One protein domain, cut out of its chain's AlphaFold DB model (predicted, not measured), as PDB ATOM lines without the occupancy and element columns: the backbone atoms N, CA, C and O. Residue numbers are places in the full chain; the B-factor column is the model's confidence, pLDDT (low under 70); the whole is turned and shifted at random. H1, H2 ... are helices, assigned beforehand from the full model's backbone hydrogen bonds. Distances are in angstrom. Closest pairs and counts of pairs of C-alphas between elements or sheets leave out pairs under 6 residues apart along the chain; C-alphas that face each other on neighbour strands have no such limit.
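This is residues 206 to 222 and 240 to 297 of the 433 residues of an uncharacterized protein of Kluyvera georgiana ATCC 51603 (UniProt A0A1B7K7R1). A small group of helices in which H1 packs on H3 at a slant, while the long helix H4 passes H1 on the side away from H3 and sticks out of the body with its last residues, 290 to 297. The short helix H2 sits near the last residues of H1, and the two stretches at the cut, residues 217 to 222 and 240 to 244, lie beyond that end of H1. The printed part has 75 residues with four named helices, in the order H1, H2, H3, H4, and no named strand; the class is all helix. The whole is compact, with a radius of gyration of the C-alphas of 12.8 A, and spans 39 by 28 by 18 A, the free end of H4 adding to the length.

Start with H1, residues 206 to 216, and look from it to H3, residues 256 to 268. The two touch, and their closest C-alphas, those of Cys 208 and Tyr 260, are 5.3 A apart. Their lines stand at a steep tilt of 44 degrees, and they run the same way. Next look from H1 to H4, residues 277 to 297: they are close but not clearly touching, the closest C-alphas being those of Lys 207 and Trp 285, 7.9 A apart. These two run opposite ways at a steep tilt of 57 degrees. H2, residues 245 to 249, is close to H1 but not clearly touching it, with the C-alphas of Gln 216 and Leu 248 closest at 7.1 A. H2 is also close to H3 but not clearly touching it, with the C-alphas of Leu 248 and Ser 266 closest at 7.7 A. H2 and H4 are apart, and H3 and H4 are only just apart, at 8.1 A. Residues 242 to 243 form a short antiparallel pairing with residues 272 to 273. In H1, H2, H3 and H4 every O i to N i+4 pair is within hydrogen-bond range.

Find C-alpha 206 at (1.129, 57.412, -12.419); from there H1 runs 16.0 A to C-alpha 216. After the cut, H2 covers residues 245 to 249. H3 begins at C-alpha 256, at (6.595, 60.221, -16.986), and measures 18.3 A to C-alpha 268. H4, the longest helix, runs 30.1 A from C-alpha 277 to C-alpha 297 at (-10.192, 50.482, 2.070).

The two C-alphas farthest apart are those of Phe 269 and Lys 297, at 39.6 A. Residues 223 to 239 are not printed, and C-alphas 222 and 240 are 6.1 A apart across this cut, which lies in the link from H1 to H2. The links from H2 to H3 and from H3 to H4 are short. The mean pLDDT of the printed part is 84.5; look for values under 70 at residues 218 to 222, 240 to 243 and 245.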
ATOM      1  N   LYS A 206       1.127  58.699 -13.152       93.44
ATOM      2  CA  LYS A 206       1.129  57.412 -12.419       93.44
ATOM      3  C   LYS A 206       0.881  56.211 -13.332       93.44
ATOM      4  O   LYS A 206       1.454  55.148 -13.128       93.44
ATOM      5  N   LYS A 207       0.020  56.384 -14.333       95.06
ATOM      6  CA  LYS A 207      -0.286  55.342 -15.310       95.06
ATOM      7  C   LYS A 207       0.884  55.141 -16.265       95.06
ATOM      8  O   LYS A 207       1.163  54.001 -16.600       95.06
ATOM      9  N   CYS A 208       1.589  56.207 -16.653       96.12
ATOM     10  CA  CYS A 208       2.807  56.104 -17.465       96.12
ATOM     11  C   CYS A 208       3.923  55.359 -16.730       96.12
ATOM     12  O   CYS A 208       4.571  54.502 -17.325       96.12
ATOM     13  N   GLU A 209       4.107  55.649 -15.438       94.75
ATOM     14  CA  GLU A 209       5.056  54.932 -14.582       94.75
ATOM     15  C   GLU A 209       4.739  53.435 -14.545       94.75
ATOM     16  O   GLU A 209       5.545  52.600 -14.952       94.75
ATOM     17  N   TRP A 210       3.499  53.111 -14.172       95.25
ATOM     18  CA  TRP A 210       3.013  51.740 -14.134       95.25
ATOM     19  C   TRP A 210       3.123  51.042 -15.494       95.25
ATOM     20  O   TRP A 210       3.481  49.871 -15.558       95.25
ATOM     21  N   ALA A 211       2.825  51.744 -16.589       94.81
ATOM     22  CA  ALA A 211       2.862  51.195 -17.939       94.81
ATOM     23  C   ALA A 211       4.276  50.770 -18.347       94.81
ATOM     24  O   ALA A 211       4.446  49.717 -18.962       94.81
ATOM     25  N   TRP A 212       5.285  51.565 -17.987       94.00
ATOM     26  CA  TRP A 212       6.682  51.245 -18.257       94.00
ATOM     27  C   TRP A 212       7.140  50.004 -17.486       94.00
ATOM     28  O   TRP A 212       7.750  49.102 -18.061       94.00
ATOM     29  N   GLU A 213       6.787  49.900 -16.205       91.31
ATOM     30  CA  GLU A 213       7.029  48.685 -15.416       91.31
ATOM     31  C   GLU A 213       6.246  47.484 -15.959       91.31
ATOM     32  O   GLU A 213       6.710  46.346 -15.928       91.31
ATOM     33  N   TYR A 214       5.034  47.725 -16.460       89.75
ATOM     34  CA  TYR A 214       4.151  46.699 -16.991       89.75
ATOM     35  C   TYR A 214       4.764  46.025 -18.221       89.75
ATOM     36  O   TYR A 214       4.789  44.793 -18.260       89.75
ATOM     37  N   ILE A 215       5.267  46.788 -19.199       88.00
ATOM     38  CA  ILE A 215       5.809  46.214 -20.444       88.00
ATOM     39  C   ILE A 215       7.181  45.549 -20.276       88.00
ATOM     40  O   ILE A 215       7.505  44.651 -21.047       88.00
ATOM     41  N   GLN A 216       7.954  45.935 -19.256       85.00
ATOM     42  CA  GLN A 216       9.250  45.318 -18.949       85.00
ATOM     43  C   GLN A 216       9.133  43.926 -18.321       85.00
ATOM     44  O   GLN A 216      10.086  43.151 -18.357       85.00
ATOM     45  N   LYS A 217       7.985  43.594 -17.720       80.88
ATOM     46  CA  LYS A 217       7.783  42.271 -17.124       80.88
ATOM     47  C   LYS A 217       7.781  41.217 -18.221       80.88
ATOM     48  O   LYS A 217       6.906  41.245 -19.084       80.88
ATOM     49  N   ASP A 218       8.706  40.267 -18.130       67.75
ATOM     50  CA  ASP A 218       8.682  39.083 -18.977       67.75
ATOM     51  C   ASP A 218       7.429  38.257 -18.667       67.75
ATOM     52  O   ASP A 218       7.191  37.824 -17.535       67.75
ATOM     53  N   ARG A 219       6.596  38.072 -19.689       66.44
ATOM     54  CA  ARG A 219       5.367  37.282 -19.608       66.44
ATOM     55  C   ARG A 219       5.425  36.033 -20.454       66.44
ATOM     56  O   ARG A 219       4.421  35.329 -20.478       66.44
ATOM     57  N   SER A 220       6.580  35.714 -21.047       61.28
ATOM     58  CA  SER A 220       6.853  34.446 -21.741       61.28
ATOM     59  C   SER A 220       6.425  33.227 -20.909       61.28
ATOM     60  O   SER A 220       5.946  32.230 -21.437       61.28
ATOM     61  N   LYS A 221       6.517  33.333 -19.579       58.31
ATOM     62  CA  LYS A 221       6.168  32.265 -18.632       58.31
ATOM     63  C   LYS A 221       4.716  32.307 -18.133       58.31
ATOM     64  O   LYS A 221       4.279  31.370 -17.467       58.31
ATOM     65  N   MET A 222       3.947  33.355 -18.443       60.97
ATOM     66  CA  MET A 222       2.537  33.460 -18.051       60.97
ATOM     67  C   MET A 222       1.658  32.635 -18.999       60.97
ATOM     68  O   MET A 222       1.121  33.139 -19.982       60.97
ATOM     69  N   PRO A 240       2.269  33.725 -24.933       52.62
ATOM     70  CA  PRO A 240       2.637  34.754 -23.992       52.62
ATOM     71  C   PRO A 240       3.048  36.002 -24.775       52.62
ATOM     72  O   PRO A 240       3.640  35.897 -25.847       52.62
ATOM     73  N   SER A 241       2.749  37.181 -24.228       56.34
ATOM     74  CA  SER A 241       3.312  38.435 -24.733       56.34
ATOM     75  C   SER A 241       4.831  38.311 -24.668       56.34
ATOM     76  O   SER A 241       5.407  38.387 -23.580       56.34
ATOM     77  N   ALA A 242       5.464  38.082 -25.814       59.97
ATOM     78  CA  ALA A 242       6.907  38.089 -25.923       59.97
ATOM     79  C   ALA A 242       7.338  39.541 -26.090       59.97
ATOM     80  O   ALA A 242       6.944  40.223 -27.037       59.97
ATOM     81  N   THR A 243       8.117  40.023 -25.138       61.66
ATOM     82  CA  THR A 243       8.711  41.348 -25.212       61.66
ATOM     83  C   THR A 243      10.140  41.196 -25.692       61.66
ATOM     84  O   THR A 243      10.876  40.353 -25.176       61.66
ATOM     85  N   ASP A 244      10.551  42.021 -26.649       72.12
ATOM     86  CA  ASP A 244      11.958  42.132 -27.015       72.12
ATOM     87  C   ASP A 244      12.733  42.803 -25.870       72.12
ATOM     88  O   ASP A 244      12.842  44.028 -25.767       72.12
ATOM     89  N   SER A 245      13.197  41.969 -24.938       68.06
ATOM     90  CA  SER A 245      13.893  42.409 -23.727       68.06
ATOM     91  C   SER A 245      15.203  43.131 -24.043       68.06
ATOM     92  O   SER A 245      15.558  44.073 -23.334       68.06
ATOM     93  N   ILE A 246      15.877  42.756 -25.136       71.75
ATOM     94  CA  ILE A 246      17.110  43.396 -25.595       71.75
ATOM     95  C   ILE A 246      16.791  44.823 -26.041       71.75
ATOM     96  O   ILE A 246      17.405  45.769 -25.543       71.75
ATOM     97  N   ILE A 247      15.773  45.003 -26.886       79.62
ATOM     98  CA  ILE A 247      15.381  46.331 -27.366       79.62
ATOM     99  C   ILE A 247      14.841  47.211 -26.231       79.62
ATOM    100  O   ILE A 247      15.222  48.379 -26.130       79.62
ATOM    101  N   LEU A 248      14.006  46.677 -25.331       81.62
ATOM    102  CA  LEU A 248      13.517  47.464 -24.194       81.62
ATOM    103  C   LEU A 248      14.633  47.850 -23.219       81.62
ATOM    104  O   LEU A 248      14.604  48.959 -22.688       81.62
ATOM    105  N   SER A 249      15.631  46.987 -23.007       77.69
ATOM    106  CA  SER A 249      16.789  47.310 -22.158       77.69
ATOM    107  C   SER A 249      17.642  48.456 -22.719       77.69
ATOM    108  O   SER A 249      18.350  49.133 -21.970       77.69
ATOM    109  N   ALA A 250      17.541  48.721 -24.027       75.50
ATOM    110  CA  ALA A 250      18.207  49.839 -24.682       75.50
ATOM    111  C   ALA A 250      17.527  51.198 -24.410       75.50
ATOM    112  O   ALA A 250      18.073  52.236 -24.797       75.50
ATOM    113  N   LEU A 251      16.366  51.218 -23.746       87.56
ATOM    114  CA  LEU A 251      15.631  52.423 -23.360       87.56
ATOM    115  C   LEU A 251      15.827  52.729 -21.868       87.56
ATOM    116  O   LEU A 251      15.739  51.846 -21.018       87.56
ATOM    117  N   ARG A 252      16.053  54.006 -21.529       87.50
ATOM    118  CA  ARG A 252      16.178  54.486 -20.137       87.50
ATOM    119  C   ARG A 252      15.357  55.760 -19.898       87.50
ATOM    120  O   ARG A 252      15.932  56.829 -19.709       87.50
ATOM    121  N   PRO A 253      14.016  55.680 -19.939       91.44
ATOM    122  CA  PRO A 253      13.174  56.861 -19.791       91.44
ATOM    123  C   PRO A 253      13.199  57.383 -18.344       91.44
ATOM    124  O   PRO A 253      12.834  56.670 -17.407       91.44
ATOM    125  N   SER A 254      13.607  58.639 -18.151       86.00
ATOM    126  CA  SER A 254      13.791  59.252 -16.823       86.00
ATOM    127  C   SER A 254      12.502  59.843 -16.230       86.00
ATOM    128  O   SER A 254      12.312  59.812 -15.015       86.00
ATOM    129  N   GLY A 255      11.579  60.333 -17.069       88.81
ATOM    130  CA  GLY A 255      10.342  61.006 -16.652       88.81
ATOM    131  C   GLY A 255       9.050  60.334 -17.130       88.81
ATOM    132  O   GLY A 255       9.059  59.461 -17.991       88.81
ATOM    133  N   ALA A 256       7.903  60.775 -16.607       91.81
ATOM    134  CA  ALA A 256       6.595  60.221 -16.986       91.81
ATOM    135  C   ALA A 256       6.258  60.418 -18.477       91.81
ATOM    136  O   ALA A 256       5.670  59.537 -19.099       91.81
ATOM    137  N   TYR A 257       6.647  61.560 -19.052       92.56
ATOM    138  CA  TYR A 257       6.496  61.826 -20.484       92.56
ATOM    139  C   TYR A 257       7.389  60.908 -21.332       92.56
ATOM    140  O   TYR A 257       6.941  60.331 -22.317       92.56
ATOM    141  N   GLU A 258       8.631  60.706 -20.894       93.31
ATOM    142  CA  GLU A 258       9.576  59.791 -21.535       93.31
ATOM    143  C   GLU A 258       9.095  58.341 -21.473       93.31
ATOM    144  O   GLU A 258       9.147  57.619 -22.462       93.31
ATOM    145  N   LYS A 259       8.523  57.928 -20.339       94.75
ATOM    146  CA  LYS A 259       7.886  56.615 -20.184       94.75
ATOM    147  C   LYS A 259       6.673  56.472 -21.097       94.75
ATOM    148  O   LYS A 259       6.509  55.430 -21.721       94.75
ATOM    149  N   TYR A 260       5.858  57.521 -21.236       95.56
ATOM    150  CA  TYR A 260       4.772  57.549 -22.218       95.56
ATOM    151  C   TYR A 260       5.291  57.304 -23.641       95.56
ATOM    152  O   TYR A 260       4.780  56.408 -24.313       95.56
ATOM    153  N   MET A 261       6.324  58.035 -24.071       95.31
ATOM    154  CA  MET A 261       6.917  57.863 -25.401       95.31
ATOM    155  C   MET A 261       7.515  56.470 -25.586       95.31
ATOM    156  O   MET A 261       7.233  55.807 -26.583       95.31
ATOM    157  N   ALA A 262       8.269  55.981 -24.602       94.31
ATOM    158  CA  ALA A 262       8.865  54.653 -24.631       94.31
ATOM    159  C   ALA A 262       7.808  53.555 -24.801       94.31
ATOM    160  O   ALA A 262       7.942  52.723 -25.697       94.31
ATOM    161  N   VAL A 263       6.727  53.571 -24.013       94.44
ATOM    162  CA  VAL A 263       5.648  52.573 -24.128       94.44
ATOM    163  C   VAL A 263       4.906  52.724 -25.459       94.44
ATOM    164  O   VAL A 263       4.648  51.722 -26.126       94.44
ATOM    165  N   LYS A 264       4.598  53.961 -25.876       94.81
ATOM    166  CA  LYS A 264       3.915  54.252 -27.146       94.81
ATOM    167  C   LYS A 264       4.672  53.679 -28.332       94.81
ATOM    168  O   LYS A 264       4.103  52.931 -29.122       94.81
ATOM    169  N   PHE A 265       5.955  53.997 -28.444       94.38
ATOM    170  CA  PHE A 265       6.743  53.555 -29.584       94.38
ATOM    171  C   PHE A 265       7.176  52.095 -29.486       94.38
ATOM    172  O   PHE A 265       7.298  51.452 -30.521       94.38
ATOM    173  N   SER A 266       7.277  51.521 -28.284       92.25
ATOM    174  CA  SER A 266       7.425  50.064 -28.135       92.25
ATOM    175  C   SER A 266       6.224  49.304 -28.699       92.25
ATOM    176  O   SER A 266       6.389  48.233 -29.278       92.25
ATOM    177  N   TYR A 267       5.015  49.859 -28.564       91.75
ATOM    178  CA  TYR A 267       3.818  49.314 -29.202       91.75
ATOM    179  C   TYR A 267       3.836  49.522 -30.724       91.75
ATOM    180  O   TYR A 267       3.655  48.559 -31.465       91.75
ATOM    181  N   ILE A 268       4.109  50.745 -31.196       92.69
ATOM    182  CA  ILE A 268       4.124  51.076 -32.635       92.69
ATOM    183  C   ILE A 268       5.148  50.224 -33.403       92.69
ATOM    184  O   ILE A 268       4.834  49.707 -34.471       92.69
ATOM    185  N   PHE A 269       6.344  50.018 -32.844       91.31
ATOM    186  CA  PHE A 269       7.379  49.166 -33.436       91.31
ATOM    187  C   PHE A 269       7.196  47.665 -33.161       91.31
ATOM    188  O   PHE A 269       8.043  46.867 -33.559       91.31
ATOM    189  N   LYS A 270       6.108  47.260 -32.489       87.75
ATOM    190  CA  LYS A 270       5.817  45.862 -32.127       87.75
ATOM    191  C   LYS A 270       6.934  45.182 -31.315       87.75
ATOM    192  O   LYS A 270       7.137  43.973 -31.419       87.75
ATOM    193  N   PHE A 271       7.629  45.933 -30.457       86.12
ATOM    194  CA  PHE A 271       8.578  45.363 -29.482       86.12
ATOM    195  C   PHE A 271       7.866  44.516 -28.432       86.12
ATOM    196  O   PHE A 271       8.447  43.595 -27.861       86.12
ATOM    197  N   VAL A 272       6.588  44.814 -28.199       80.69
ATOM    198  CA  VAL A 272       5.672  43.947 -27.466       80.69
ATOM    199  C   VAL A 272       4.880  43.136 -28.492       80.69
ATOM    200  O   VAL A 272       3.987  43.672 -29.149       80.69
ATOM    201  N   LYS A 273       5.216  41.852 -28.650       76.44
ATOM    202  CA  LYS A 273       4.552  40.935 -29.588       76.44
ATOM    203  C   LYS A 273       3.263  40.395 -28.958       76.44
ATOM    204  O   LYS A 273       3.246  39.303 -28.395       76.44
ATOM    205  N   ASP A 274       2.203  41.202 -28.992       76.56
ATOM    206  CA  ASP A 274       0.863  40.842 -28.506       76.56
ATOM    207  C   ASP A 274      -0.218  41.581 -29.316       76.56
ATOM    208  O   ASP A 274      -0.413  42.788 -29.158       76.56
ATOM    209  N   ASP A 275      -0.956  40.859 -30.163       79.50
ATOM    210  CA  ASP A 275      -2.027  41.437 -30.995       79.50
ATOM    211  C   ASP A 275      -3.191  41.994 -30.157       79.50
ATOM    212  O   ASP A 275      -3.906  42.902 -30.577       79.50
ATOM    213  N   LEU A 276      -3.355  41.496 -28.927       83.38
ATOM    214  CA  LEU A 276      -4.360  41.954 -27.968       83.38
ATOM    215  C   LEU A 276      -3.762  42.888 -26.911       83.38
ATOM    216  O   LEU A 276      -4.395  43.128 -25.872       83.38
ATOM    217  N   PHE A 277      -2.567  43.441 -27.163       86.62
ATOM    218  CA  PHE A 277      -1.840  44.287 -26.219       86.62
ATOM    219  C   PHE A 277      -2.735  45.376 -25.627       86.62
ATOM    220  O   PHE A 277      -2.843  45.492 -24.408       86.62
ATOM    221  N   ILE A 278      -3.440  46.137 -26.469       89.25
ATOM    222  CA  ILE A 278      -4.271  47.271 -26.039       89.25
ATOM    223  C   ILE A 278      -5.406  46.816 -25.111       89.25
ATOM    224  O   ILE A 278      -5.643  47.434 -24.069       89.25
ATOM    225  N   GLN A 279      -6.089  45.715 -25.445       88.12
ATOM    226  CA  GLN A 279      -7.168  45.157 -24.625       88.12
ATOM    227  C   GLN A 279      -6.640  44.679 -23.266       88.12
ATOM    228  O   GLN A 279      -7.199  45.010 -22.215       88.12
ATOM    229  N   ARG A 280      -5.540  43.920 -23.273       87.75
ATOM    230  CA  ARG A 280      -4.914  43.371 -22.062       87.75
ATOM    231  C   ARG A 280      -4.325  44.464 -21.178       87.75
ATOM    232  O   ARG A 280      -4.457  44.390 -19.957       87.75
ATOM    233  N   PHE A 281      -3.750  45.496 -21.785       90.69
ATOM    234  CA  PHE A 281      -3.236  46.675 -21.105       90.69
ATOM    235  C   PHE A 281      -4.355  47.415 -20.363       90.69
ATOM    236  O   PHE A 281      -4.241  47.633 -19.156       90.69
ATOM    237  N   LYS A 282      -5.475  47.719 -21.041       91.44
ATOM    238  CA  LYS A 282      -6.653  48.357 -20.420       91.44
ATOM    239  C   LYS A 282      -7.188  47.529 -19.246       91.44
ATOM    240  O   LYS A 282      -7.371  48.058 -18.151       91.44
ATOM    241  N   LYS A 283      -7.369  46.217 -19.441       91.25
ATOM    242  CA  LYS A 283      -7.850  45.303 -18.391       91.25
ATOM    243  C   LYS A 283      -6.910  45.261 -17.182       91.25
ATOM    244  O   LYS A 283      -7.363  45.294 -16.040       91.25
ATOM    245  N   ALA A 284      -5.604  45.182 -17.423       90.50
ATOM    246  CA  ALA A 284      -4.617  45.135 -16.354       90.50
ATOM    247  C   ALA A 284      -4.551  46.441 -15.556       90.50
ATOM    248  O   ALA A 284      -4.366  46.399 -14.339       90.50
ATOM    249  N   TRP A 285      -4.742  47.581 -16.220       93.19
ATOM    250  CA  TRP A 285      -4.800  48.874 -15.555       93.19
ATOM    251  C   TRP A 285      -6.014  48.997 -14.626       93.19
ATOM    252  O   TRP A 285      -5.859  49.386 -13.468       93.19
ATOM    253  N   GLU A 286      -7.209  48.598 -15.076       92.56
ATOM    254  CA  GLU A 286      -8.401  48.625 -14.215       92.56
ATOM    255  C   GLU A 286      -8.266  47.681 -13.014       92.56
ATOM    256  O   GLU A 286      -8.599  48.052 -11.887       92.56
ATOM    257  N   LEU A 287      -7.673  46.499 -13.210       90.94
ATOM    258  CA  LEU A 287      -7.370  45.590 -12.104       90.94
ATOM    259  C   LEU A 287      -6.364  46.198 -11.112       90.94
ATOM    260  O   LEU A 287      -6.516  46.035  -9.900       90.94
ATOM    261  N   HIS A 288      -5.340  46.904 -11.600       90.62
ATOM    262  CA  HIS A 288      -4.376  47.601 -10.750       90.62
ATOM    263  C   HIS A 288      -5.055  48.694  -9.911       90.62
ATOM    264  O   HIS A 288      -4.875  48.727  -8.692       90.62
ATOM    265  N   LYS A 289      -5.911  49.522 -10.526       92.12
ATOM    266  CA  LYS A 289      -6.720  50.527  -9.816       92.12
ATOM    267  C   LYS A 289      -7.623  49.897  -8.758       92.12
ATOM    268  O   LYS A 289      -7.658  50.380  -7.627       92.12
ATOM    269  N   TYR A 290      -8.309  48.804  -9.097       91.62
ATOM    270  CA  TYR A 290      -9.151  48.076  -8.148       91.62
ATOM    271  C   TYR A 290      -8.343  47.609  -6.931       91.62
ATOM    272  O   TYR A 290      -8.720  47.909  -5.798       91.62
ATOM    273  N   ARG A 291      -7.187  46.965  -7.149       88.69
ATOM    274  CA  ARG A 291      -6.299  46.495  -6.068       88.69
ATOM    275  C   ARG A 291      -5.815  47.634  -5.171       88.69
ATOM    276  O   ARG A 291      -5.856  47.493  -3.951       88.69
ATOM    277  N   LEU A 292      -5.426  48.773  -5.747       88.00
ATOM    278  CA  LEU A 292      -5.047  49.960  -4.972       88.00
ATOM    279  C   LEU A 292      -6.216  50.500  -4.134       88.00
ATOM    280  O   LEU A 292      -6.035  50.857  -2.969       88.00
ATOM    281  N   SER A 293      -7.426  50.528  -4.700       86.62
ATOM    282  CA  SER A 293      -8.623  50.982  -3.984       86.62
ATOM    283  C   SER A 293      -9.010  50.040  -2.835       86.62
ATOM    284  O   SER A 293      -9.328  50.503  -1.741       86.62
ATOM    285  N   ALA A 294      -8.915  48.724  -3.048       85.50
ATOM    286  CA  ALA A 294      -9.198  47.708  -2.040       85.50
ATOM    287  C   ALA A 294      -8.172  47.747  -0.897       85.50
ATOM    288  O   ALA A 294      -8.555  47.720   0.272       85.50
ATOM    289  N   ALA A 295      -6.881  47.905  -1.216       80.31
ATOM    290  CA  ALA A 295      -5.826  48.081  -0.219       80.31
ATOM    291  C   ALA A 295      -6.039  49.352   0.626       80.31
ATOM    292  O   ALA A 295      -5.911  49.318   1.847       80.31
ATOM    293  N   SER A 296      -6.448  50.461  -0.000       75.31
ATOM    294  CA  SER A 296      -6.788  51.701   0.710       75.31
ATOM    295  C   SER A 296      -7.985  51.525   1.654       75.31
ATOM    296  O   SER A 296      -7.939  51.983   2.796       75.31
ATOM    297  N   LYS A 297      -9.033  50.808   1.221       74.94
ATOM    298  CA  LYS A 297     -10.192  50.482   2.070       74.94
ATOM    299  C   LYS A 297      -9.795  49.618   3.273       74.94
ATOM    300  O   LYS A 297     -10.188  49.955   4.386       74.94
TER     301      LYS A 297